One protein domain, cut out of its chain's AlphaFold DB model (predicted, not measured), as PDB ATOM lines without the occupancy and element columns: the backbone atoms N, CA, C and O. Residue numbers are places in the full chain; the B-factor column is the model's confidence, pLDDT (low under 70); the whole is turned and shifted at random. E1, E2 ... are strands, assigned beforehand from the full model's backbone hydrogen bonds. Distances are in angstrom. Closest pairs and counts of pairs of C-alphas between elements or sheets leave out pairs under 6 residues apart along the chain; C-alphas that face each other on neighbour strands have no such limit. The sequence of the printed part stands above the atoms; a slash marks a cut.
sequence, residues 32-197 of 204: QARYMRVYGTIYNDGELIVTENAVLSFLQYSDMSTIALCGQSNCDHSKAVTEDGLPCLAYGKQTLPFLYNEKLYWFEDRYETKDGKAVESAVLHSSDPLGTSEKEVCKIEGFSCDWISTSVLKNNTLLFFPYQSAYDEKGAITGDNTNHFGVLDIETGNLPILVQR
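This is residues 32 to 197 of the 204 residues of an uncharacterized protein of human gut metagenome (UniProt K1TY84). A long, strongly twisted sheet of ten strands is partly face to face with a smaller sheet of four, E6 to E9, in a loose sandwich; edge strand E6 comes close to E1 and E2 of the large sheet, and the long hairpin E7 and E8 runs on from there. The large sheet is branched at E13 and made of antiparallel pairs; the small one has the order E6, E7, E8, E9, all antiparallel. The printed part has 166 residues, no named helix and fourteen named strands, E1 to E14 along the chain, and its class is all strand. It is compact, with a radius of gyration of the C-alphas of 16.6 A and spans of 50 by 41 by 26 A.

The large sheet holds E1, residues 34 to 37, from C-alpha 34 at (50.953, 19.138, 30.957); E2, 40 to 42; E3, 46 to 50; E4, 56 to 60; E5, 66 to 68; E10, 151 to 154; E11, 157 to 160; E12, 163 to 167; E13, 173 to 185, 30.1 A long; and E14, 193 to 196, ending at C-alpha 196 at (69.534, 27.430, 20.048). The small sheet holds E6, 95 to 100, 15.5 A; E7, 103 to 114, 32.4 A; E8, 117 to 127, 31.2 A; and E9, 135 to 141, 17.2 A.

E13 bends by 82 degrees at residue 176. E11 and E12 lie on one side of it, with N 158 and O 184 at 2.8 A and N 164 and O 178 at 2.9 A; E14 lies on the other side, with N 181 and O 195 at 2.8 A. E10 is the neighbour of E11, with N 159 and O 152 at 2.8 A, and of E1, with N 36 and O 151 at 2.9 A. E1 to E5 form a meander, each strand the antiparallel neighbour of the one before; N 48 and O 41, in E3 and E2, are 2.9 A apart. E6 to E9 form another, as do E12 to E14; N 110 and O 121, in E7 and E8, are 2.8 A apart. Between the sheets, the closest C-alphas of E2 and E6 are those of Thr 41 and Phe 98, 6.0 A apart. E8 and E12 are near each other, with 7 pairs of C-alphas within 10 A.

The C-alphas of Ser 62 and Glu 169, the two farthest apart, are 53.6 A from each other. The printed part has no cut. The one long link, E5 to E6, has 26 residues. Mean pLDDT of the printed part is 86.6; residues 32, 38 to 39, 149, 192 and 196 to 197 are under 70.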
ATOM      1  N   GLN A  32      52.524  16.184  37.474       65.88
ATOM      2  CA  GLN A  32      52.433  15.672  36.107       65.88
ATOM      3  C   GLN A  32      52.671  16.777  35.076       65.88
ATOM      4  O   GLN A  32      52.120  17.871  35.157       65.88
ATOM      5  N   ALA A  33      53.490  16.470  34.070       75.62
ATOM      6  CA  ALA A  33      53.739  17.387  32.966       75.62
ATOM      7  C   ALA A  33      52.473  17.551  32.108       75.62
ATOM      8  O   ALA A  33      51.888  16.559  31.670       75.62
ATOM      9  N   ARG A  34      52.082  18.798  31.835       78.75
ATOM     10  CA  ARG A  34      50.953  19.138  30.957       78.75
ATOM     11  C   ARG A  34      51.459  19.444  29.553       78.75
ATOM     12  O   ARG A  34      52.388  20.233  29.406       78.75
ATOM     13  N   TYR A  35      50.839  18.847  28.538       71.00
ATOM     14  CA  TYR A  35      51.132  19.109  27.127       71.00
ATOM     15  C   TYR A  35      50.121  20.110  26.557       71.00
ATOM     16  O   TYR A  35      48.917  19.912  26.692       71.00
ATOM     17  N   MET A  36      50.607  21.168  25.910       78.19
ATOM     18  CA  MET A  36      49.804  22.296  25.408       78.19
ATOM     19  C   MET A  36      50.051  22.499  23.912       78.19
ATOM     20  O   MET A  36      51.139  22.157  23.443       78.19
ATOM     21  N   ARG A  37      49.083  23.047  23.165       70.19
ATOM     22  CA  ARG A  37      49.164  23.257  21.704       70.19
ATOM     23  C   ARG A  37      48.725  24.675  21.306       70.19
ATOM     24  O   ARG A  37      48.059  25.367  22.072       70.19
ATOM     25  N   VAL A  38      49.104  25.131  20.106       65.62
ATOM     26  CA  VAL A  38      48.536  26.379  19.545       65.62
ATOM     27  C   VAL A  38      47.031  26.199  19.392       65.62
ATOM     28  O   VAL A  38      46.582  25.121  19.005       65.62
ATOM     29  N   TYR A  39      46.271  27.254  19.683       65.44
ATOM     30  CA  TYR A  39      44.809  27.288  19.599       65.44
ATOM     31  C   TYR A  39      44.063  26.358  20.562       65.44
ATOM     32  O   TYR A  39      42.832  26.364  20.543       65.44
ATOM     33  N   GLY A  40      44.764  25.628  21.438       71.25
ATOM     34  CA  GLY A  40      44.091  24.897  22.499       71.25
ATOM     35  C   GLY A  40      44.964  24.112  23.469       71.25
ATOM     36  O   GLY A  40      46.081  23.686  23.173       71.25
ATOM     37  N   THR A  41      44.413  23.903  24.660       81.44
ATOM     38  CA  THR A  41      45.022  23.103  25.728       81.44
ATOM     39  C   THR A  41      43.966  22.176  26.308       81.44
ATOM     40  O   THR A  41      42.884  22.632  26.669       81.44
ATOM     41  N   ILE A  42      44.294  20.888  26.408       83.38
ATOM     42  CA  ILE A  42      43.379  19.838  26.861       83.38
ATOM     43  C   ILE A  42      43.476  19.680  28.383       83.38
ATOM     44  O   ILE A  42      44.572  19.612  28.943       83.38
ATOM     45  N   TYR A  43      42.318  19.570  29.025       84.81
ATOM     46  CA  TYR A  43      42.122  19.263  30.438       84.81
ATOM     47  C   TYR A  43      41.261  18.000  30.563       84.81
ATOM     48  O   TYR A  43      40.778  17.446  29.577       84.81
ATOM     49  N   ASN A  44      41.079  17.507  31.787       84.56
ATOM     50  CA  ASN A  44      40.313  16.277  32.015       84.56
ATOM     51  C   ASN A  44      38.817  16.444  31.704       84.56
ATOM     52  O   ASN A  44      38.162  15.494  31.282       84.56
ATOM     53  N   ASP A  45      38.278  17.633  31.945       86.06
ATOM     54  CA  ASP A  45      36.859  17.986  31.872       86.06
ATOM     55  C   ASP A  45      36.507  18.856  30.657       86.06
ATOM     56  O   ASP A  45      35.332  19.137  30.409       86.06
ATOM     57  N   GLY A  46      37.507  19.251  29.872       89.75
ATOM     58  CA  GLY A  46      37.304  20.102  28.715       89.75
ATOM     59  C   GLY A  46      38.592  20.535  28.039       89.75
ATOM     60  O   GLY A  46      39.675  20.015  28.295       89.75
ATOM     61  N   GLU A  47      38.473  21.516  27.159       90.81
ATOM     62  CA  GLU A  47      39.580  22.029  26.361       90.81
ATOM     63  C   GLU A  47      39.437  23.534  26.157       90.81
ATOM     64  O   GLU A  47      38.350  24.039  25.876       90.81
ATOM     65  N   LEU A  48      40.546  24.265  26.278       91.75
ATOM     66  CA  LEU A  48      40.603  25.624  25.754       91.75
ATOM     67  C   LEU A  48      40.602  25.555  24.237       91.75
ATOM     68  O   LEU A  48      41.451  24.883  23.667       91.75
ATOM     69  N   ILE A  49      39.699  26.288  23.606       90.94
ATOM     70  CA  ILE A  49      39.590  26.400  22.157       90.94
ATOM     71  C   ILE A  49      39.552  27.869  21.755       90.94
ATOM     72  O   ILE A  49      39.016  28.717  22.471       90.94
ATOM     73  N   VAL A  50      40.069  28.171  20.573       88.94
ATOM     74  CA  VAL A  50      39.870  29.468  19.924       88.94
ATOM     75  C   VAL A  50      38.819  29.284  18.838       88.94
ATOM     76  O   VAL A  50      38.987  28.462  17.941       88.94
ATOM     77  N   THR A  51      37.709  30.015  18.935       85.69
ATOM     78  CA  THR A  51      36.645  29.953  17.922       85.69
ATOM     79  C   THR A  51      37.052  30.689  16.643       85.69
ATOM     80  O   THR A  51      38.028  31.438  16.624       85.69
ATOM     81  N   GLU A  52      36.265  30.541  15.573       80.81
ATOM     82  CA  GLU A  52      36.495  31.223  14.286       80.81
ATOM     83  C   GLU A  52      36.582  32.756  14.409       80.81
ATOM     84  O   GLU A  52      37.271  33.406  13.628       80.81
ATOM     85  N   ASN A  53      35.951  33.336  15.435       84.25
ATOM     86  CA  ASN A  53      36.006  34.771  15.724       84.25
ATOM     87  C   ASN A  53      37.216  35.166  16.589       84.25
ATOM     88  O   ASN A  53      37.192  36.229  17.201       84.25
ATOM     89  N   ALA A  54      38.245  34.321  16.699       88.50
ATOM     90  CA  ALA A  54      39.405  34.521  17.574       88.50
ATOM     91  C   ALA A  54      39.041  34.731  19.061       88.50
ATOM     92  O   ALA A  54      39.752  35.418  19.800       88.50
ATOM     93  N   VAL A  55      37.925  34.139  19.508       92.12
ATOM     94  CA  VAL A  55      37.462  34.196  20.901       92.12
ATOM     95  C   VAL A  55      37.925  32.948  21.636       92.12
ATOM     96  O   VAL A  55      37.514  31.834  21.301       92.12
ATOM     97  N   LEU A  56      38.733  33.138  22.677       93.81
ATOM     98  CA  LEU A  56      39.140  32.065  23.572       93.81
ATOM     99  C   LEU A  56      37.959  31.598  24.433       93.81
ATOM    100  O   LEU A  56      37.326  32.380  25.145       93.81
ATOM    101  N   SER A  57      37.668  30.306  24.371       92.75
ATOM    102  CA  SER A  57      36.568  29.659  25.082       92.75
ATOM    103  C   SER A  57      37.035  28.364  25.736       92.75
ATOM    104  O   SER A  57      38.036  27.783  25.330       92.75
ATOM    105  N   PHE A  58      36.293  27.890  26.729       93.00
ATOM    106  CA  PHE A  58      36.437  26.553  27.287       93.00
ATOM    107  C   PHE A  58      35.288  25.670  26.791       93.00
ATOM    108  O   PHE A  58      34.121  25.989  27.021       93.00
ATOM    109  N   LEU A  59      35.612  24.591  26.084       92.12
ATOM    110  CA  LEU A  59      34.681  23.542  25.678       92.12
ATOM    111  C   LEU A  59      34.596  22.498  26.793       92.12
ATOM    112  O   LEU A  59      35.588  21.839  27.079       92.12
ATOM    113  N   GLN A  60      33.422  22.318  27.389       91.62
ATOM    114  CA  GLN A  60      33.187  21.289  28.401       91.62
ATOM    115  C   GLN A  60      32.866  19.950  27.738       91.62
ATOM    116  O   GLN A  60      31.977  19.869  26.897       91.62
ATOM    117  N   TYR A  61      33.542  18.872  28.134       89.44
ATOM    118  CA  TYR A  61      33.303  17.548  27.545       89.44
ATOM    119  C   TYR A  61      32.017  16.874  28.036       89.44
ATOM    120  O   TYR A  61      31.496  15.987  27.365       89.44
ATOM    121  N   SER A  62      31.495  17.276  29.195       92.12
ATOM    122  CA  SER A  62      30.285  16.691  29.787       92.12
ATOM    123  C   SER A  62      29.030  16.933  28.944       92.12
ATOM    124  O   SER A  62      28.187  16.043  28.831       92.12
ATOM    125  N   ASP A  63      28.903  18.125  28.363       92.69
ATOM    126  CA  ASP A  63      27.721  18.566  27.618       92.69
ATOM    127  C   ASP A  63      28.048  19.214  26.265       92.69
ATOM    128  O   ASP A  63      27.139  19.631  25.546       92.69
ATOM    129  N   MET A  64      29.334  19.270  25.898       91.50
ATOM    130  CA  MET A  64      29.842  19.903  24.678       91.50
ATOM    131  C   MET A  64      29.504  21.397  24.573       91.50
ATOM    132  O   MET A  64      29.539  21.968  23.481       91.50
ATOM    133  N   SER A  65      29.178  22.050  25.691       91.69
ATOM    134  CA  SER A  65      28.940  23.488  25.733       91.69
ATOM    135  C   SER A  65      30.255  24.262  25.726       91.69
ATOM    136  O   SER A  65      31.264  23.844  26.296       91.69
ATOM    137  N   THR A  66      30.245  25.429  25.087       90.62
ATOM    138  CA  THR A  66      31.389  26.345  25.058       90.62
ATOM    139  C   THR A  66      31.105  27.567  25.911       90.62
ATOM    140  O   THR A  66      30.074  28.218  25.728       90.62
ATOM    141  N   ILE A  67      32.043  27.933  26.780       90.56
ATOM    142  CA  ILE A  67      31.968  29.157  27.574       90.56
ATOM    143  C   ILE A  67      33.115  30.085  27.186       90.56
ATOM    144  O   ILE A  67      34.281  29.729  27.342       90.56
ATOM    145  N   ALA A  68      32.797  31.284  26.699       92.69
ATOM    146  CA  ALA A  68      33.807  32.298  26.415       92.69
ATOM    147  C   ALA A  68      34.509  32.743  27.709       92.69
ATOM    148  O   ALA A  68      33.856  33.018  28.719       92.69
ATOM    149  N   LEU A  69      35.838  32.859  27.671       92.94
ATOM    150  CA  LEU A  69      36.648  33.308  28.807       92.94
ATOM    151  C   LEU A  69      36.637  34.835  28.930       92.94
ATOM    152  O   LEU A  69      37.644  35.514  28.740       92.94
ATOM    153  N   CYS A  70      35.456  35.385  29.206       92.88
ATOM    154  CA  CYS A  70      35.211  36.818  29.246       92.88
ATOM    155  C   CYS A  70      34.318  37.184  30.437       92.88
ATOM    156  O   CYS A  70      33.176  36.743  30.542       92.88
ATOM    157  N   GLY A  71      34.816  38.046  31.324       89.00
ATOM    158  CA  GLY A  71      34.068  38.515  32.497       89.00
ATOM    159  C   GLY A  71      32.995  39.568  32.193       89.00
ATOM    160  O   GLY A  71      32.301  40.029  33.103       89.00
ATOM    161  N   GLN A  72      32.854  39.993  30.935       88.25
ATOM    162  CA  GLN A  72      31.932  41.058  30.548       88.25
ATOM    163  C   GLN A  72      30.529  40.513  30.258       88.25
ATOM    164  O   GLN A  72      30.293  39.849  29.255       88.25
ATOM    165  N   SER A  73      29.558  40.889  31.094       81.31
ATOM    166  CA  SER A  73      28.176  40.392  31.003       81.31
ATOM    167  C   SER A  73      27.426  40.739  29.712       81.31
ATOM    168  O   SER A  73      26.403  40.125  29.439       81.31
ATOM    169  N   ASN A  74      27.862  41.764  28.971       81.31
ATOM    170  CA  ASN A  74      27.197  42.221  27.742       81.31
ATOM    171  C   ASN A  74      28.091  42.033  26.505       81.31
ATOM    172  O   ASN A  74      27.868  42.689  25.494       81.31
ATOM    173  N   CYS A  75      29.126  41.193  26.592       87.38
ATOM    174  CA  CYS A  75      29.924  40.852  25.424       87.38
ATOM    175  C   CYS A  75      29.171  39.802  24.598       87.38
ATOM    176  O   CYS A  75      28.800  38.747  25.111       87.38
ATOM    177  N   ASP A  76      28.916  40.105  23.327       88.44
ATOM    178  CA  ASP A  76      28.272  39.185  22.384       88.44
ATOM    179  C   ASP A  76      29.268  38.194  21.756       88.44
ATOM    180  O   ASP A  76      28.861  37.253  21.079       88.44
ATOM    181  N   HIS A  77      30.569  38.402  21.997       90.25
ATOM    182  CA  HIS A  77      31.681  37.600  21.490       90.25
ATOM    183  C   HIS A  77      31.686  37.452  19.957       90.25
ATOM    184  O   HIS A  77      32.229  36.485  19.421       90.25
ATOM    185  N   SER A  78      31.092  38.410  19.235       86.69
ATOM    186  CA  SER A  78      31.057  38.394  17.768       86.69
ATOM    187  C   SER A  78      32.265  39.100  17.148       86.69
ATOM    188  O   SER A  78      32.635  38.824  16.007       86.69
ATOM    189  N   LYS A  79      32.881  40.029  17.891       86.75
ATOM    190  CA  LYS A  79      33.966  40.909  17.438       86.75
ATOM    191  C   LYS A  79      34.958  41.186  18.568       86.75
ATOM    192  O   LYS A  79      34.662  40.987  19.745       86.75
ATOM    193  N   ALA A  80      36.115  41.732  18.196       88.38
ATOM    194  CA  ALA A  80      37.142  42.191  19.136       88.38
ATOM    195  C   ALA A  80      36.650  43.289  20.089       88.38
ATOM    196  O   ALA A  80      37.146  43.418  21.205       88.38
ATOM    197  N   VAL A  81      35.680  44.086  19.642       86.69
ATOM    198  CA  VAL A  81      35.123  45.217  20.380       86.69
ATOM    199  C   VAL A  81      33.603  45.088  20.374       86.69
ATOM    200  O   VAL A  81      33.006  44.860  19.321       86.69
ATOM    201  N   THR A  82      32.987  45.216  21.547       80.94
ATOM    202  CA  THR A  82      31.533  45.192  21.733       80.94
ATOM    203  C   THR A  82      30.872  46.403  21.074       80.94
ATOM    204  O   THR A  82      31.530  47.413  20.830       80.94
ATOM    205  N   GLU A  83      29.548  46.380  20.907       79.94
ATOM    206  CA  GLU A  83      28.788  47.549  20.424       79.94
ATOM    207  C   GLU A  83      29.014  48.811  21.277       79.94
ATOM    208  O   GLU A  83      29.134  49.908  20.737       79.94
ATOM    209  N   ASP A  84      29.181  48.646  22.594       82.38
ATOM    210  CA  ASP A  84      29.476  49.733  23.540       82.38
ATOM    211  C   ASP A  84      30.939  50.239  23.481       82.38
ATOM    212  O   ASP A  84      31.351  51.060  24.302       82.38
ATOM    213  N   GLY A  85      31.758  49.743  22.545       84.00
ATOM    214  CA  GLY A  85      33.155  50.156  22.371       84.00
ATOM    215  C   GLY A  85      34.156  49.536  23.355       84.00
ATOM    216  O   GLY A  85      35.310  49.958  23.388       84.00
ATOM    217  N   LEU A  86      33.749  48.551  24.162       87.44
ATOM    218  CA  LEU A  86      34.633  47.856  25.099       87.44
ATOM    219  C   LEU A  86      35.334  46.670  24.422       87.44
ATOM    220  O   LEU A  86      34.712  45.975  23.620       87.44
ATOM    221  N   PRO A  87      36.609  46.392  24.735       90.00
ATOM    222  CA  PRO A  87      37.293  45.227  24.190       90.00
ATOM    223  C   PRO A  87      36.711  43.937  24.776       90.00
ATOM    224  O   PRO A  87      36.501  43.842  25.986       90.00
ATOM    225  N   CYS A  88      36.500  42.927  23.935       92.69
ATOM    226  CA  CYS A  88      36.191  41.570  24.370       92.69
ATOM    227  C   CYS A  88      37.420  40.967  25.064       92.69
ATOM    228  O   CYS A  88      38.476  40.815  24.449       92.69
ATOM    229  N   LEU A  89      37.290  40.588  26.339       93.88
ATOM    230  CA  LEU A  89      38.428  40.099  27.128       93.88
ATOM    231  C   LEU A  89      38.955  38.740  26.648       93.88
ATOM    232  O   LEU A  89      40.129  38.443  26.849       93.88
ATOM    233  N   ALA A  90      38.124  37.948  25.972       93.31
ATOM    234  CA  ALA A  90      38.501  36.656  25.403       93.31
ATOM    235  C   ALA A  90      39.189  36.758  24.028       93.31
ATOM    236  O   ALA A  90      39.714  35.761  23.532       93.31
ATOM    237  N   TYR A  91      39.156  37.924  23.377       93.44
ATOM    238  CA  TYR A  91      39.637  38.071  22.005       93.44
ATOM    239  C   TYR A  91      41.171  38.118  21.930       93.44
ATOM    240  O   TYR A  91      41.822  38.714  22.789       93.44
ATOM    241  N   GLY A  92      41.745  37.519  20.882       88.19
ATOM    242  CA  GLY A  92      43.169  37.649  20.537       88.19
ATOM    243  C   GLY A  92      44.140  36.828  21.395       88.19
ATOM    244  O   GLY A  92      45.350  36.945  21.234       88.19
ATOM    245  N   LYS A  93      43.637  35.964  22.284       91.00
ATOM    246  CA  LYS A  93      44.434  35.141  23.217       91.00
ATOM    247  C   LYS A  93      44.707  33.743  22.658       91.00
ATOM    248  O   LYS A  93      44.359  32.734  23.261       91.00
ATOM    249  N   GLN A  94      45.244  33.691  21.443       86.50
ATOM    250  CA  GLN A  94      45.251  32.478  20.616       86.50
ATOM    251  C   GLN A  94      46.567  31.693  20.627       86.50
ATOM    252  O   GLN A  94      46.575  30.482  20.384       86.50
ATOM    253  N   THR A  95      47.673  32.365  20.937       89.56
ATOM    254  CA  THR A  95      48.997  31.750  20.923       89.56
ATOM    255  C   THR A  95      49.255  31.066  22.260       89.56
ATOM    256  O   THR A  95      49.505  31.721  23.271       89.56
ATOM    257  N   LEU A  96      49.179  29.731  22.257       89.31
ATOM    258  CA  LEU A  96      49.376  28.869  23.430       89.31
ATOM    259  C   LEU A  96      48.598  29.319  24.686       89.31
ATOM    260  O   LEU A  96      49.214  29.583  25.720       89.31
ATOM    261  N   PRO A  97      47.258  29.411  24.644       91.94
ATOM    262  CA  PRO A  97      46.487  29.700  25.841       91.94
ATOM    263  C   PRO A  97      46.497  28.504  26.802       91.94
ATOM    264  O   PRO A  97      46.241  27.366  26.394       91.94
ATOM    265  N   PHE A  98      46.739  28.745  28.091       92.06
ATOM    266  CA  PHE A  98      46.665  27.715  29.129       92.06
ATOM    267  C   PHE A  98      46.226  28.261  30.491       92.06
ATOM    268  O   PHE A  98      46.437  29.423  30.821       92.06
ATOM    269  N   LEU A  99      45.616  27.392  31.293       90.56
ATOM    270  CA  LEU A  99      45.163  27.642  32.651       90.56
ATOM    271  C   LEU A  99      46.087  26.924  33.628       90.56
ATOM    272  O   LEU A  99      46.354  25.723  33.503       90.56
ATOM    273  N   TYR A 100      46.556  27.662  34.624       89.44
ATOM    274  CA  TYR A 100      47.437  27.138  35.656       89.44
ATOM    275  C   TYR A 100      47.349  27.999  36.918       89.44
ATOM    276  O   TYR A 100      47.328  29.222  36.812       89.44
ATOM    277  N   ASN A 101      47.271  27.375  38.098       88.12
ATOM    278  CA  ASN A 101      47.114  28.060  39.391       88.12
ATOM    279  C   ASN A 101      46.075  29.194  39.359       88.12
ATOM    280  O   ASN A 101      46.374  30.339  39.697       88.12
ATOM    281  N   GLU A 102      44.864  28.854  38.896       87.94
ATOM    282  CA  GLU A 102      43.708  29.761  38.797       87.94
ATOM    283  C   GLU A 102      43.941  31.006  37.926       87.94
ATOM    284  O   GLU A 102      43.230  31.997  38.053       87.94
ATOM    285  N   LYS A 103      44.919  30.967  37.016       93.44
ATOM    286  CA  LYS A 103      45.225  32.051  36.079       93.44
ATOM    287  C   LYS A 103      45.202  31.557  34.647       93.44
ATOM    288  O   LYS A 103      45.532  30.404  34.374       93.44
ATOM    289  N   LEU A 104      44.851  32.458  33.738       94.25
ATOM    290  CA  LEU A 104      44.991  32.282  32.301       94.25
ATOM    291  C   LEU A 104      46.321  32.880  31.842       94.25
ATOM    292  O   LEU A 104      46.656  33.992  32.235       94.25
ATOM    293  N   TYR A 105      47.035  32.166  30.980       94.56
ATOM    294  CA  TYR A 105      48.285  32.576  30.352       94.56
ATOM    295  C   TYR A 105      48.197  32.406  28.836       94.56
ATOM    296  O   TYR A 105      47.514  31.502  28.363       94.56
ATOM    297  N   TRP A 106      48.877  33.268  28.083       94.12
ATOM    298  CA  TRP A 106      49.006  33.177  26.623       94.12
ATOM    299  C   TRP A 106      50.195  34.016  26.153       94.12
ATOM    300  O   TRP A 106      50.623  34.941  26.849       94.12
ATOM    301  N   PHE A 107      50.711  33.709  24.966       93.88
ATOM    302  CA  PHE A 107      51.689  34.555  24.295       93.88
ATOM    303  C   PHE A 107      51.014  35.574  23.371       93.88
ATOM    304  O   PHE A 107      49.982  35.306  22.760       93.88
ATOM    305  N   GLU A 108      51.629  36.741  23.250       93.06
ATOM    306  CA  GLU A 108      51.340  37.762  22.247       93.06
ATOM    307  C   GLU A 108      52.643  38.075  21.507       93.06
ATOM    308  O   GLU A 108      53.653  38.378  22.147       93.06
ATOM    309  N   ASP A 109      52.626  38.028  20.176       91.50
ATOM    310  CA  ASP A 109      53.747  38.510  19.372       91.50
ATOM    311  C   ASP A 109      53.553  39.979  19.033       91.50
ATOM    312  O   ASP A 109      52.522  40.398  18.499       91.50
ATOM    313  N   ARG A 110      54.575  40.771  19.344       91.38
ATOM    314  CA  ARG A 110      54.613  42.204  19.094       91.38
ATOM    315  C   ARG A 110      55.667  42.530  18.066       91.38
ATOM    316  O   ARG A 110      56.811  42.091  18.156       91.38
ATOM    317  N   TYR A 111      55.273  43.383  17.134       88.56
ATOM    318  CA  TYR A 111      56.124  43.865  16.063       88.56
ATOM    319  C   TYR A 111      56.315  45.364  16.248       88.56
ATOM    320  O   TYR A 111      55.385  46.157  16.104       88.56
ATOM    321  N   GLU A 112      57.534  45.752  16.593       87.69
ATOM    322  CA  GLU A 112      57.934  47.140  16.783       87.69
ATOM    323  C   GLU A 112      58.947  47.533  15.700       87.69
ATOM    324  O   GLU A 112      59.629  46.689  15.120       87.69
ATOM    325  N   THR A 113      59.080  48.829  15.421       84.50
ATOM    326  CA  THR A 113      60.219  49.348  14.648       84.50
ATOM    327  C   THR A 113      61.163  50.067  15.602       84.50
ATOM    328  O   THR A 113      60.777  51.068  16.202       84.50
ATOM    329  N   LYS A 114      62.401  49.581  15.727       82.38
ATOM    330  CA  LYS A 114      63.474  50.228  16.497       82.38
ATOM    331  C   LYS A 114      64.639  50.526  15.557       82.38
ATOM    332  O   LYS A 114      65.070  49.650  14.814       82.38
ATOM    333  N   ASP A 115      65.103  51.774  15.537       85.19
ATOM    334  CA  ASP A 115      66.216  52.231  14.686       85.19
ATOM    335  C   ASP A 115      66.071  51.857  13.195       85.19
ATOM    336  O   ASP A 115      67.029  51.477  12.521       85.19
ATOM    337  N   GLY A 116      64.841  51.936  12.676       79.81
ATOM    338  CA  GLY A 116      64.524  51.611  11.280       79.81
ATOM    339  C   GLY A 116      64.508  50.115  10.952       79.81
ATOM    340  O   GLY A 116      64.399  49.760   9.782       79.81
ATOM    341  N   LYS A 117      64.604  49.236  11.957       78.94
ATOM    342  CA  LYS A 117      64.527  47.779  11.804       78.94
ATOM    343  C   LYS A 117      63.289  47.229  12.501       78.94
ATOM    344  O   LYS A 117      62.935  47.680  13.590       78.94
ATOM    345  N   ALA A 118      62.657  46.237  11.877       79.38
ATOM    346  CA  ALA A 118      61.619  45.452  12.528       79.38
ATOM    347  C   ALA A 118      62.241  44.659  13.685       79.38
ATOM    348  O   ALA A 118      63.259  43.988  13.514       79.38
ATOM    349  N   VAL A 119      61.637  44.769  14.862       84.06
ATOM    350  CA  VAL A 119      61.987  44.004  16.053       84.06
ATOM    351  C   VAL A 119      60.738  43.275  16.505       84.06
ATOM    352  O   VAL A 119      59.727  43.890  16.841       84.06
ATOM    353  N   GLU A 120      60.827  41.955  16.500       89.06
ATOM    354  CA  GLU A 120      59.796  41.066  17.013       89.06
ATOM    355  C   GLU A 120      60.022  40.810  18.506       89.06
ATOM    356  O   GLU A 120      61.152  40.873  19.002       89.06
ATOM    357  N   SER A 121      58.961  40.580  19.266       92.50
ATOM    358  CA  SER A 121      59.046  40.163  20.662       92.50
ATOM    359  C   SER A 121      57.864  39.288  21.030       92.50
ATOM    360  O   SER A 121      56.725  39.682  20.801       92.50
ATOM    361  N   ALA A 122      58.136  38.183  21.712       93.06
ATOM    362  CA  ALA A 122      57.113  37.355  22.320       93.06
ATOM    363  C   ALA A 122      56.889  37.818  23.761       93.06
ATOM    364  O   ALA A 122      57.834  37.914  24.551       93.06
ATOM    365  N   VAL A 123      55.642  38.102  24.120       95.12
ATOM    366  CA  VAL A 123      55.254  38.535  25.464       95.12
ATOM    367  C   VAL A 123      54.361  37.469  26.077       95.12
ATOM    368  O   VAL A 123      53.344  37.111  25.496       95.12
ATOM    369  N   LEU A 124      54.737  36.935  27.241       95.44
ATOM    370  CA  LEU A 124      53.851  36.081  28.028       95.44
ATOM    371  C   LEU A 124      52.971  36.972  28.900       95.44
ATOM    372  O   LEU A 124      53.479  37.747  29.712       95.44
ATOM    373  N   HIS A 125      51.663  36.805  28.780       96.69
ATOM    374  CA  HIS A 125      50.673  37.477  29.607       96.69
ATOM    375  C   HIS A 125      50.103  36.527  30.654       96.69
ATOM    376  O   HIS A 125      50.148  35.305  30.509       96.69
ATOM    377  N   SER A 126      49.531  37.109  31.706       96.50
ATOM    378  CA  SER A 126      48.655  36.405  32.634       96.50
ATOM    379  C   SER A 126      47.447  37.257  33.004       96.50
ATOM    380  O   SER A 126      47.537  38.484  33.022       96.50
ATOM    381  N   SER A 127      46.332  36.616  33.325       96.00
ATOM    382  CA  SER A 127      45.108  37.253  33.812       96.00
ATOM    383  C   SER A 127      44.329  36.293  34.712       96.00
ATOM    384  O   SER A 127      44.694  35.121  34.861       96.00
ATOM    385  N   ASP A 128      43.245  36.777  35.313       94.88
ATOM    386  CA  ASP A 128      42.220  35.893  35.868       94.88
ATOM    387  C   ASP A 128      41.595  35.055  34.728       94.88
ATOM    388  O   ASP A 128      41.588  35.504  33.579       94.88
ATOM    389  N   PRO A 129      40.978  33.885  34.989       92.31
ATOM    390  CA  PRO A 129      40.462  33.007  33.932       92.31
ATOM    391  C   PRO A 129      39.425  33.654  33.002       92.31
ATOM    392  O   PRO A 129      39.216  33.185  31.892       92.31
ATOM    393  N   LEU A 130      38.783  34.741  33.441       91.56
ATOM    394  CA  LEU A 130      37.804  35.515  32.673       91.56
ATOM    395  C   LEU A 130      38.410  36.728  31.940       91.56
ATOM    396  O   LEU A 130      37.677  37.613  31.486       91.56
ATOM    397  N   GLY A 131      39.741  36.798  31.856       89.38
ATOM    398  CA  GLY A 131      40.482  37.830  31.133       89.38
ATOM    399  C   GLY A 131      40.593  39.174  31.858       89.38
ATOM    400  O   GLY A 131      40.997  40.161  31.248       89.38
ATOM    401  N   THR A 132      40.223  39.252  33.139       91.06
ATOM    402  CA  THR A 132      40.401  40.454  33.970       91.06
ATOM    403  C   THR A 132      41.786  40.498  34.607       91.06
ATOM    404  O   THR A 132      42.462  39.481  34.704       91.06
ATOM    405  N   SER A 133      42.211  41.678  35.065       93.12
ATOM    406  CA  SER A 133      43.482  41.836  35.794       93.12
ATOM    407  C   SER A 133      44.715  41.407  34.980       93.12
ATOM    408  O   SER A 133      45.665  40.843  35.523       93.12
ATOM    409  N   GLU A 134      44.685  41.655  33.669       94.94
ATOM    410  CA  GLU A 134      45.773  41.307  32.757       94.94
ATOM    411  C   GLU A 134      47.092  41.999  33.134       94.94
ATOM    412  O   GLU A 134      47.124  43.185  33.472       94.94
ATOM    413  N   LYS A 135      48.189  41.245  33.048       95.69
ATOM    414  CA  LYS A 135      49.553  41.731  33.239       95.69
ATOM    415  C   LYS A 135      50.541  40.982  32.353       95.69
ATOM    416  O   LYS A 135      50.368  39.794  32.075       95.69
ATOM    417  N   GLU A 136      51.630  41.655  32.011       96.75
ATOM    418  CA  GLU A 136      52.795  41.021  31.399       96.75
ATOM    419  C   GLU A 136      53.597  40.262  32.458       96.75
ATOM    420  O   GLU A 136      53.854  40.764  33.555       96.75
ATOM    421  N   VAL A 137      53.975  39.031  32.128       95.81
ATOM    422  CA  VAL A 137      54.827  38.164  32.948       95.81
ATOM    423  C   VAL A 137      56.278  38.280  32.494       95.81
ATOM    424  O   VAL A 137      57.175  38.413  33.320       95.81
ATOM    425  N   CYS A 138      56.515  38.221  31.183       94.12
ATOM    426  CA  CYS A 138      57.850  38.257  30.595       94.12
ATOM    427  C   CYS A 138      57.784  38.765  29.149       94.12
ATOM    428  O   CYS A 138      56.828  38.454  28.441       94.12
ATOM    429  N   LYS A 139      58.817  39.489  28.701       93.75
ATOM    430  CA  LYS A 139      59.035  39.875  27.298       93.75
ATOM    431  C   LYS A 139      60.351  39.275  26.813       93.75
ATOM    432  O   LYS A 139      61.383  39.443  27.460       93.75
ATOM    433  N   ILE A 140      60.315  38.616  25.660       91.69
ATOM    434  CA  ILE A 140      61.463  37.972  25.025       91.69
ATOM    435  C   ILE A 140      61.753  38.710  23.716       91.69
ATOM    436  O   ILE A 140      61.116  38.464  22.693       91.69
ATOM    437  N   GLU A 141      62.688  39.659  23.757       90.69
ATOM    438  CA  GLU A 141      63.034  40.469  22.582       90.69
ATOM    439  C   GLU A 141      63.775  39.652  21.514       90.69
ATOM    440  O   GLU A 141      64.712  38.915  21.817       90.69
ATOM    441  N   GLY A 142      63.389  39.830  20.250       88.94
ATOM    442  CA  GLY A 142      63.987  39.166  19.092       88.94
ATOM    443  C   GLY A 142      63.455  37.760  18.820       88.94
ATOM    444  O   GLY A 142      64.112  37.013  18.094       88.94
ATOM    445  N   PHE A 143      62.316  37.395  19.414       90.25
ATOM    446  CA  PHE A 143      61.690  36.079  19.287       90.25
ATOM    447  C   PHE A 143      60.194  36.193  19.032       90.25
ATOM    448  O   PHE A 143      59.576  37.165  19.455       90.25
ATOM    449  N   SER A 144      59.647  35.147  18.418       89.56
ATOM    450  CA  SER A 144      58.224  34.927  18.181       89.56
ATOM    451  C   SER A 144      57.749  33.608  18.779       89.56
ATOM    452  O   SER A 144      58.540  32.663  18.932       89.56
ATOM    453  N   CYS A 145      56.453  33.532  19.067       89.00
ATOM    454  CA  CYS A 145      55.768  32.363  19.602       89.00
ATOM    455  C   CYS A 145      54.521  31.922  18.799       89.00
ATOM    456  O   CYS A 145      53.941  30.886  19.143       89.00
ATOM    457  N   ASP A 146      54.092  32.640  17.759       81.38
ATOM    458  CA  ASP A 146      52.858  32.380  16.982       81.38
ATOM    459  C   ASP A 146      52.776  30.958  16.388       81.38
ATOM    460  O   ASP A 146      51.692  30.371  16.355       81.38
ATOM    461  N   TRP A 147      53.900  30.351  15.993       71.69
ATOM    462  CA  TRP A 147      53.959  28.995  15.417       71.69
ATOM    463  C   TRP A 147      54.313  27.883  16.419       71.69
ATOM    464  O   TRP A 147      54.651  26.766  16.004       71.69
ATOM    465  N   ILE A 148      54.254  28.116  17.740       70.12
ATOM    466  CA  ILE A 148      54.661  27.084  18.716       70.12
ATOM    467  C   ILE A 148      53.643  25.949  18.814       70.12
ATOM    468  O   ILE A 148      52.784  25.919  19.687       70.12
ATOM    469  N   SER A 149      53.813  24.934  17.972       66.00
ATOM    470  CA  SER A 149      52.941  23.753  17.919       66.00
ATOM    471  C   SER A 149      52.759  23.011  19.249       66.00
ATOM    472  O   SER A 149      51.719  22.376  19.448       66.00
ATOM    473  N   THR A 150      53.742  23.025  20.157       76.44
ATOM    474  CA  THR A 150      53.657  22.299  21.434       76.44
ATOM    475  C   THR A 150      54.519  22.920  22.529       76.44
ATOM    476  O   THR A 150      55.662  23.291  22.277       76.44
ATOM    477  N   SER A 151      54.000  22.930  23.756       87.69
ATOM    478  CA  SER A 151      54.718  23.332  24.973       87.69
ATOM    479  C   SER A 151      54.444  22.357  26.120       87.69
ATOM    480  O   SER A 151      53.459  21.616  26.095       87.69
ATOM    481  N   VAL A 152      55.320  22.346  27.126       89.19
ATOM    482  CA  VAL A 152      55.185  21.507  28.324       89.19
ATOM    483  C   VAL A 152      55.239  22.374  29.574       89.19
ATOM    484  O   VAL A 152      56.165  23.160  29.722       89.19
ATOM    485  N   LEU A 153      54.286  22.205  30.489       89.62
ATOM    486  CA  LEU A 153      54.279  22.876  31.792       89.62
ATOM    487  C   LEU A 153      54.441  21.857  32.920       89.62
ATOM    488  O   LEU A 153      53.733  20.850  32.949       89.62
ATOM    489  N   LYS A 154      55.362  22.119  33.849       87.31
ATOM    490  CA  LYS A 154      55.549  21.325  35.071       87.31
ATOM    491  C   LYS A 154      56.112  22.198  36.189       87.31
ATOM    492  O   LYS A 154      57.131  22.839  35.962       87.31
ATOM    493  N   ASN A 155      55.521  22.178  37.386       87.44
ATOM    494  CA  ASN A 155      56.010  22.917  38.564       87.44
ATOM    495  C   ASN A 155      56.400  24.376  38.238       87.44
ATOM    496  O   ASN A 155      57.564  24.752  38.375       87.44
ATOM    497  N   ASN A 156      55.463  25.165  37.703       90.94
ATOM    498  CA  ASN A 156      55.665  26.559  37.261       90.94
ATOM    499  C   ASN A 156      56.677  26.747  36.110       90.94
ATOM    500  O   ASN A 156      56.896  27.867  35.653       90.94
ATOM    501  N   THR A 157      57.293  25.674  35.615       91.56
ATOM    502  CA  THR A 157      58.289  25.723  34.548       91.56
ATOM    503  C   THR A 157      57.637  25.418  33.211       91.56
ATOM    504  O   THR A 157      57.206  24.291  32.953       91.56
ATOM    505  N   LEU A 158      57.596  26.426  32.347       92.31
ATOM    506  CA  LEU A 158      57.171  26.328  30.964       92.31
ATOM    507  C   LEU A 158      58.372  26.017  30.065       92.31
ATOM    508  O   LEU A 158      59.335  26.779  29.992       92.31
ATOM    509  N   LEU A 159      58.280  24.905  29.346       91.44
ATOM    510  CA  LEU A 159      59.169  24.521  28.260       91.44
ATOM    511  C   LEU A 159      58.458  24.809  26.938       91.44
ATOM    512  O   LEU A 159      57.375  24.276  26.690       91.44
ATOM    513  N   PHE A 160      59.059  25.634  26.093       90.19
ATOM    514  CA  PHE A 160      58.442  26.117  24.856       90.19
ATOM    515  C   PHE A 160      59.506  26.323  23.772       90.19
ATOM    516  O   PHE A 160      60.708  26.235  24.041       90.19
ATOM    517  N   PHE A 161      59.073  26.552  22.532       88.44
ATOM    518  CA  PHE A 161      59.965  26.575  21.371       88.44
ATOM    519  C   PHE A 161      59.859  27.877  20.574       88.44
ATOM    520  O   PHE A 161      59.352  27.851  19.454       88.44
ATOM    521  N   PRO A 162      60.311  29.016  21.126       89.56
ATOM    522  CA  PRO A 162      60.266  30.274  20.396       89.56
ATOM    523  C   PRO A 162      61.199  30.212  19.186       89.56
ATOM    524  O   PRO A 162      62.170  29.443  19.171       89.56
ATOM    525  N   TYR A 163      60.951  31.048  18.189       87.69
ATOM    526  CA  TYR A 163      61.806  31.120  17.011       87.69
ATOM    527  C   TYR A 163      62.217  32.554  16.688       87.69
ATOM    528  O   TYR A 163      61.607  33.512  17.149       87.69
ATOM    529  N   GLN A 164      63.292  32.688  15.916       88.19
ATOM    530  CA  GLN A 164      63.740  33.958  15.358       88.19
ATOM    531  C   GLN A 164      63.498  33.954  13.856       88.19
ATOM    532  O   GLN A 164      63.997  33.066  13.154       88.19
ATOM    533  N   SER A 165      62.761  34.953  13.387       85.31
ATOM    534  CA  SER A 165      62.570  35.235  11.969       85.31
ATOM    535  C   SER A 165      63.869  35.768  11.356       85.31
ATOM    536  O   SER A 165      64.515  36.651  11.927       85.31
ATOM    537  N   ALA A 166      64.269  35.268  10.186       84.88
ATOM    538  CA  ALA A 166      65.346  35.877   9.409       84.88
ATOM    539  C   ALA A 166      64.788  36.924   8.437       84.88
ATOM    540  O   ALA A 166      63.827  36.668   7.705       84.88
ATOM    541  N   TYR A 167      65.442  38.082   8.391       83.62
ATOM    542  CA  TYR A 167      65.062  39.216   7.552       83.62
ATOM    543  C   TYR A 167      66.105  39.462   6.459       83.62
ATOM    544  O   TYR A 167      67.301  39.259   6.679       83.62
ATOM    545  N   ASP A 168      65.659  39.904   5.284       82.75
ATOM    546  CA  ASP A 168      66.544  40.344   4.209       82.75
ATOM    547  C   ASP A 168      67.077  41.767   4.457       82.75
ATOM    548  O   ASP A 168      66.713  42.451   5.417       82.75
ATOM    549  N   GLU A 169      67.950  42.244   3.567       81.75
ATOM    550  CA  GLU A 169      68.545  43.586   3.653       81.75
ATOM    551  C   GLU A 169      67.511  44.726   3.581       81.75
ATOM    552  O   GLU A 169      67.815  45.858   3.958       81.75
ATOM    553  N   LYS A 170      66.293  44.445   3.101       81.75
ATOM    554  CA  LYS A 170      65.175  45.391   3.007       81.75
ATOM    555  C   LYS A 170      64.218  45.282   4.200       81.75
ATOM    556  O   LYS A 170      63.251  46.037   4.257       81.75
ATOM    557  N   GLY A 171      64.483  44.374   5.143       76.81
ATOM    558  CA  GLY A 171      63.659  44.136   6.325       76.81
ATOM    559  C   GLY A 171      62.444  43.240   6.080       76.81
ATOM    560  O   GLY A 171      61.567  43.180   6.939       76.81
ATOM    561  N   ALA A 172      62.362  42.546   4.940       81.12
ATOM    562  CA  ALA A 172      61.305  41.572   4.681       81.12
ATOM    563  C   ALA A 172      61.658  40.206   5.290       81.12
ATOM    564  O   ALA A 172      62.813  39.784   5.254       81.12
ATOM    565  N   ILE A 173      60.660  39.497   5.829       80.56
ATOM    566  CA  ILE A 173      60.832  38.126   6.332       80.56
ATOM    567  C   ILE A 173      61.194  37.209   5.158       80.56
ATOM    568  O   ILE A 173      60.509  37.179   4.138       80.56
ATOM    569  N   THR A 174      62.272  36.445   5.313       83.00
ATOM    570  CA  THR A 174      62.808  35.546   4.274       83.00
ATOM    571  C   THR A 174      62.159  34.162   4.269       83.00
ATOM    572  O   THR A 174      62.324  33.413   3.309       83.00
ATOM    573  N   GLY A 175      61.440  33.812   5.339       76.06
ATOM    574  CA  GLY A 175      60.887  32.476   5.580       76.06
ATOM    575  C   GLY A 175      61.862  31.503   6.254       76.06
ATOM    576  O   GLY A 175      61.445  30.429   6.681       76.06
ATOM    577  N   ASP A 176      63.140  31.869   6.399       80.81
ATOM    578  CA  ASP A 176      64.087  31.111   7.214       80.81
ATOM    579  C   ASP A 176      63.854  31.433   8.705       80.81
ATOM    580  O   ASP A 176      64.032  32.570   9.138       80.81
ATOM    581  N   ASN A 177      63.503  30.421   9.504       82.75
ATOM    582  CA  ASN A 177      63.310  30.552  10.951       82.75
ATOM    583  C   ASN A 177      64.343  29.721  11.720       82.75
ATOM    584  O   ASN A 177      64.634  28.570  11.373       82.75
ATOM    585  N   THR A 178      64.881  30.278  12.806       85.25
ATOM    586  CA  THR A 178      65.725  29.528  13.748       85.25
ATOM    587  C   THR A 178      64.919  29.192  14.990       85.25
ATOM    588  O   THR A 178      64.462  30.095  15.675       85.25
ATOM    589  N   ASN A 179      64.756  27.903  15.295       85.19
ATOM    590  CA  ASN A 179      64.025  27.444  16.476       85.19
ATOM    591  C   ASN A 179      64.934  27.353  17.705       85.19
ATOM    592  O   ASN A 179      66.062  26.850  17.643       85.19
ATOM    593  N   HIS A 180      64.408  27.774  18.846       87.38
ATOM    594  CA  HIS A 180      65.080  27.730  20.135       87.38
ATOM    595  C   HIS A 180      64.283  26.877  21.115       87.38
ATOM    596  O   HIS A 180      63.129  26.537  20.886       87.38
ATOM    597  N   PHE A 181      64.933  26.483  22.201       88.25
ATOM    598  CA  PHE A 181      64.291  25.864  23.347       88.25
ATOM    599  C   PHE A 181      64.348  26.843  24.517       88.25
ATOM    600  O   PHE A 181      65.441  27.199  24.964       88.25
ATOM    601  N   GLY A 182      63.176  27.281  24.968       89.06
ATOM    602  CA  GLY A 182      63.000  28.173  26.103       89.06
ATOM    603  C   GLY A 182      62.589  27.408  27.359       89.06
ATOM    604  O   GLY A 182      61.775  26.486  27.294       89.06
ATOM    605  N   VAL A 183      63.146  27.814  28.499       91.31
ATOM    606  CA  VAL A 183      62.719  27.392  29.839       91.31
ATOM    607  C   VAL A 183      62.386  28.648  30.624       91.31
ATOM    608  O   VAL A 183      63.277  29.465  30.854       91.31
ATOM    609  N   LEU A 184      61.123  28.801  31.011       92.19
ATOM    610  CA  LEU A 184      60.585  29.980  31.685       92.19
ATOM    611  C   LEU A 184      59.901  29.574  32.988       92.19
ATOM    612  O   LEU A 184      59.069  28.672  32.992       92.19
ATOM    613  N   ASP A 185      60.207  30.268  34.076       92.56
ATOM    614  CA  ASP A 185      59.397  30.231  35.291       92.56
ATOM    615  C   ASP A 185      58.241  31.236  35.143       92.56
ATOM    616  O   ASP A 185      58.467  32.444  35.037       92.56
ATOM    617  N   ILE A 186      56.999  30.749  35.091       92.94
ATOM    618  CA  ILE A 186      55.821  31.581  34.779       92.94
ATOM    619  C   ILE A 186      55.295  32.389  35.971       92.94
ATOM    620  O   ILE A 186      54.429  33.247  35.793       92.94
ATOM    621  N   GLU A 187      55.766  32.119  37.189       87.12
ATOM    622  CA  GLU A 187      55.388  32.910  38.363       87.12
ATOM    623  C   GLU A 187      56.269  34.145  38.498       87.12
ATOM    624  O   GLU A 187      55.778  35.235  38.800       87.12
ATOM    625  N   THR A 188      57.566  33.969  38.257       88.62
ATOM    626  CA  THR A 188      58.573  35.024  38.385       88.62
ATOM    627  C   THR A 188      58.851  35.752  37.074       88.62
ATOM    628  O   THR A 188      59.390  36.855  37.104       88.62
ATOM    629  N   GLY A 189      58.512  35.148  35.931       86.81
ATOM    630  CA  GLY A 189      58.885  35.643  34.604       86.81
ATOM    631  C   GLY A 189      60.363  35.438  34.260       86.81
ATOM    632  O   GLY A 189      60.832  35.932  33.234       86.81
ATOM    633  N   ASN A 190      61.112  34.711  35.096       86.94
ATOM    634  CA  ASN A 190      62.529  34.456  34.877       86.94
ATOM    635  C   ASN A 190      62.728  33.452  33.740       86.94
ATOM    636  O   ASN A 190      62.262  32.315  33.820       86.94
ATOM    637  N   LEU A 191      63.485  33.854  32.718       83.25
ATOM    638  CA  LEU A 191      63.862  33.028  31.570       83.25
ATOM    639  C   LEU A 191      65.338  32.592  31.689       83.25
ATOM    640  O   LEU A 191      66.213  33.207  31.078       83.25
ATOM    641  N   PRO A 192      65.663  31.568  32.498       69.25
ATOM    642  CA  PRO A 192      67.049  31.171  32.745       69.25
ATOM    643  C   PRO A 192      67.741  30.535  31.534       69.25
ATOM    644  O   PRO A 192      68.970  30.518  31.483       69.25
ATOM    645  N   ILE A 193      66.987  29.963  30.586       70.12
ATOM    646  CA  ILE A 193      67.556  29.211  29.465       70.12
ATOM    647  C   ILE A 193      66.825  29.556  28.173       70.12
ATOM    648  O   ILE A 193      65.621  29.339  28.046       70.12
ATOM    649  N   LEU A 194      67.604  29.990  27.185       71.62
ATOM    650  CA  LEU A 194      67.204  30.033  25.789       71.62
ATOM    651  C   LEU A 194      68.335  29.441  24.939       71.62
ATOM    652  O   LEU A 194      69.356  30.077  24.690       71.62
ATOM    653  N   VAL A 195      68.186  28.172  24.555       73.06
ATOM    654  CA  VAL A 195      69.228  27.417  23.841       73.06
ATOM    655  C   VAL A 195      68.826  27.253  22.385       73.06
ATOM    656  O   VAL A 195      67.769  26.703  22.080       73.06
ATOM    657  N   GLN A 196      69.694  27.688  21.474       66.50
ATOM    658  CA  GLN A 196      69.534  27.430  20.048       66.50
ATOM    659  C   GLN A 196      69.617  25.920  19.791       66.50
ATOM    660  O   GLN A 196      70.642  25.288  20.066       66.50
ATOM    661  N   ARG A 197      68.557  25.322  19.236       58.69
ATOM    662  CA  ARG A 197      68.671  23.991  18.626       58.69
ATOM    663  C   ARG A 197      69.101  24.184  17.175       58.69
ATOM    664  O   ARG A 197      68.656  25.113  16.513       58.69
TER     665      ARG A 197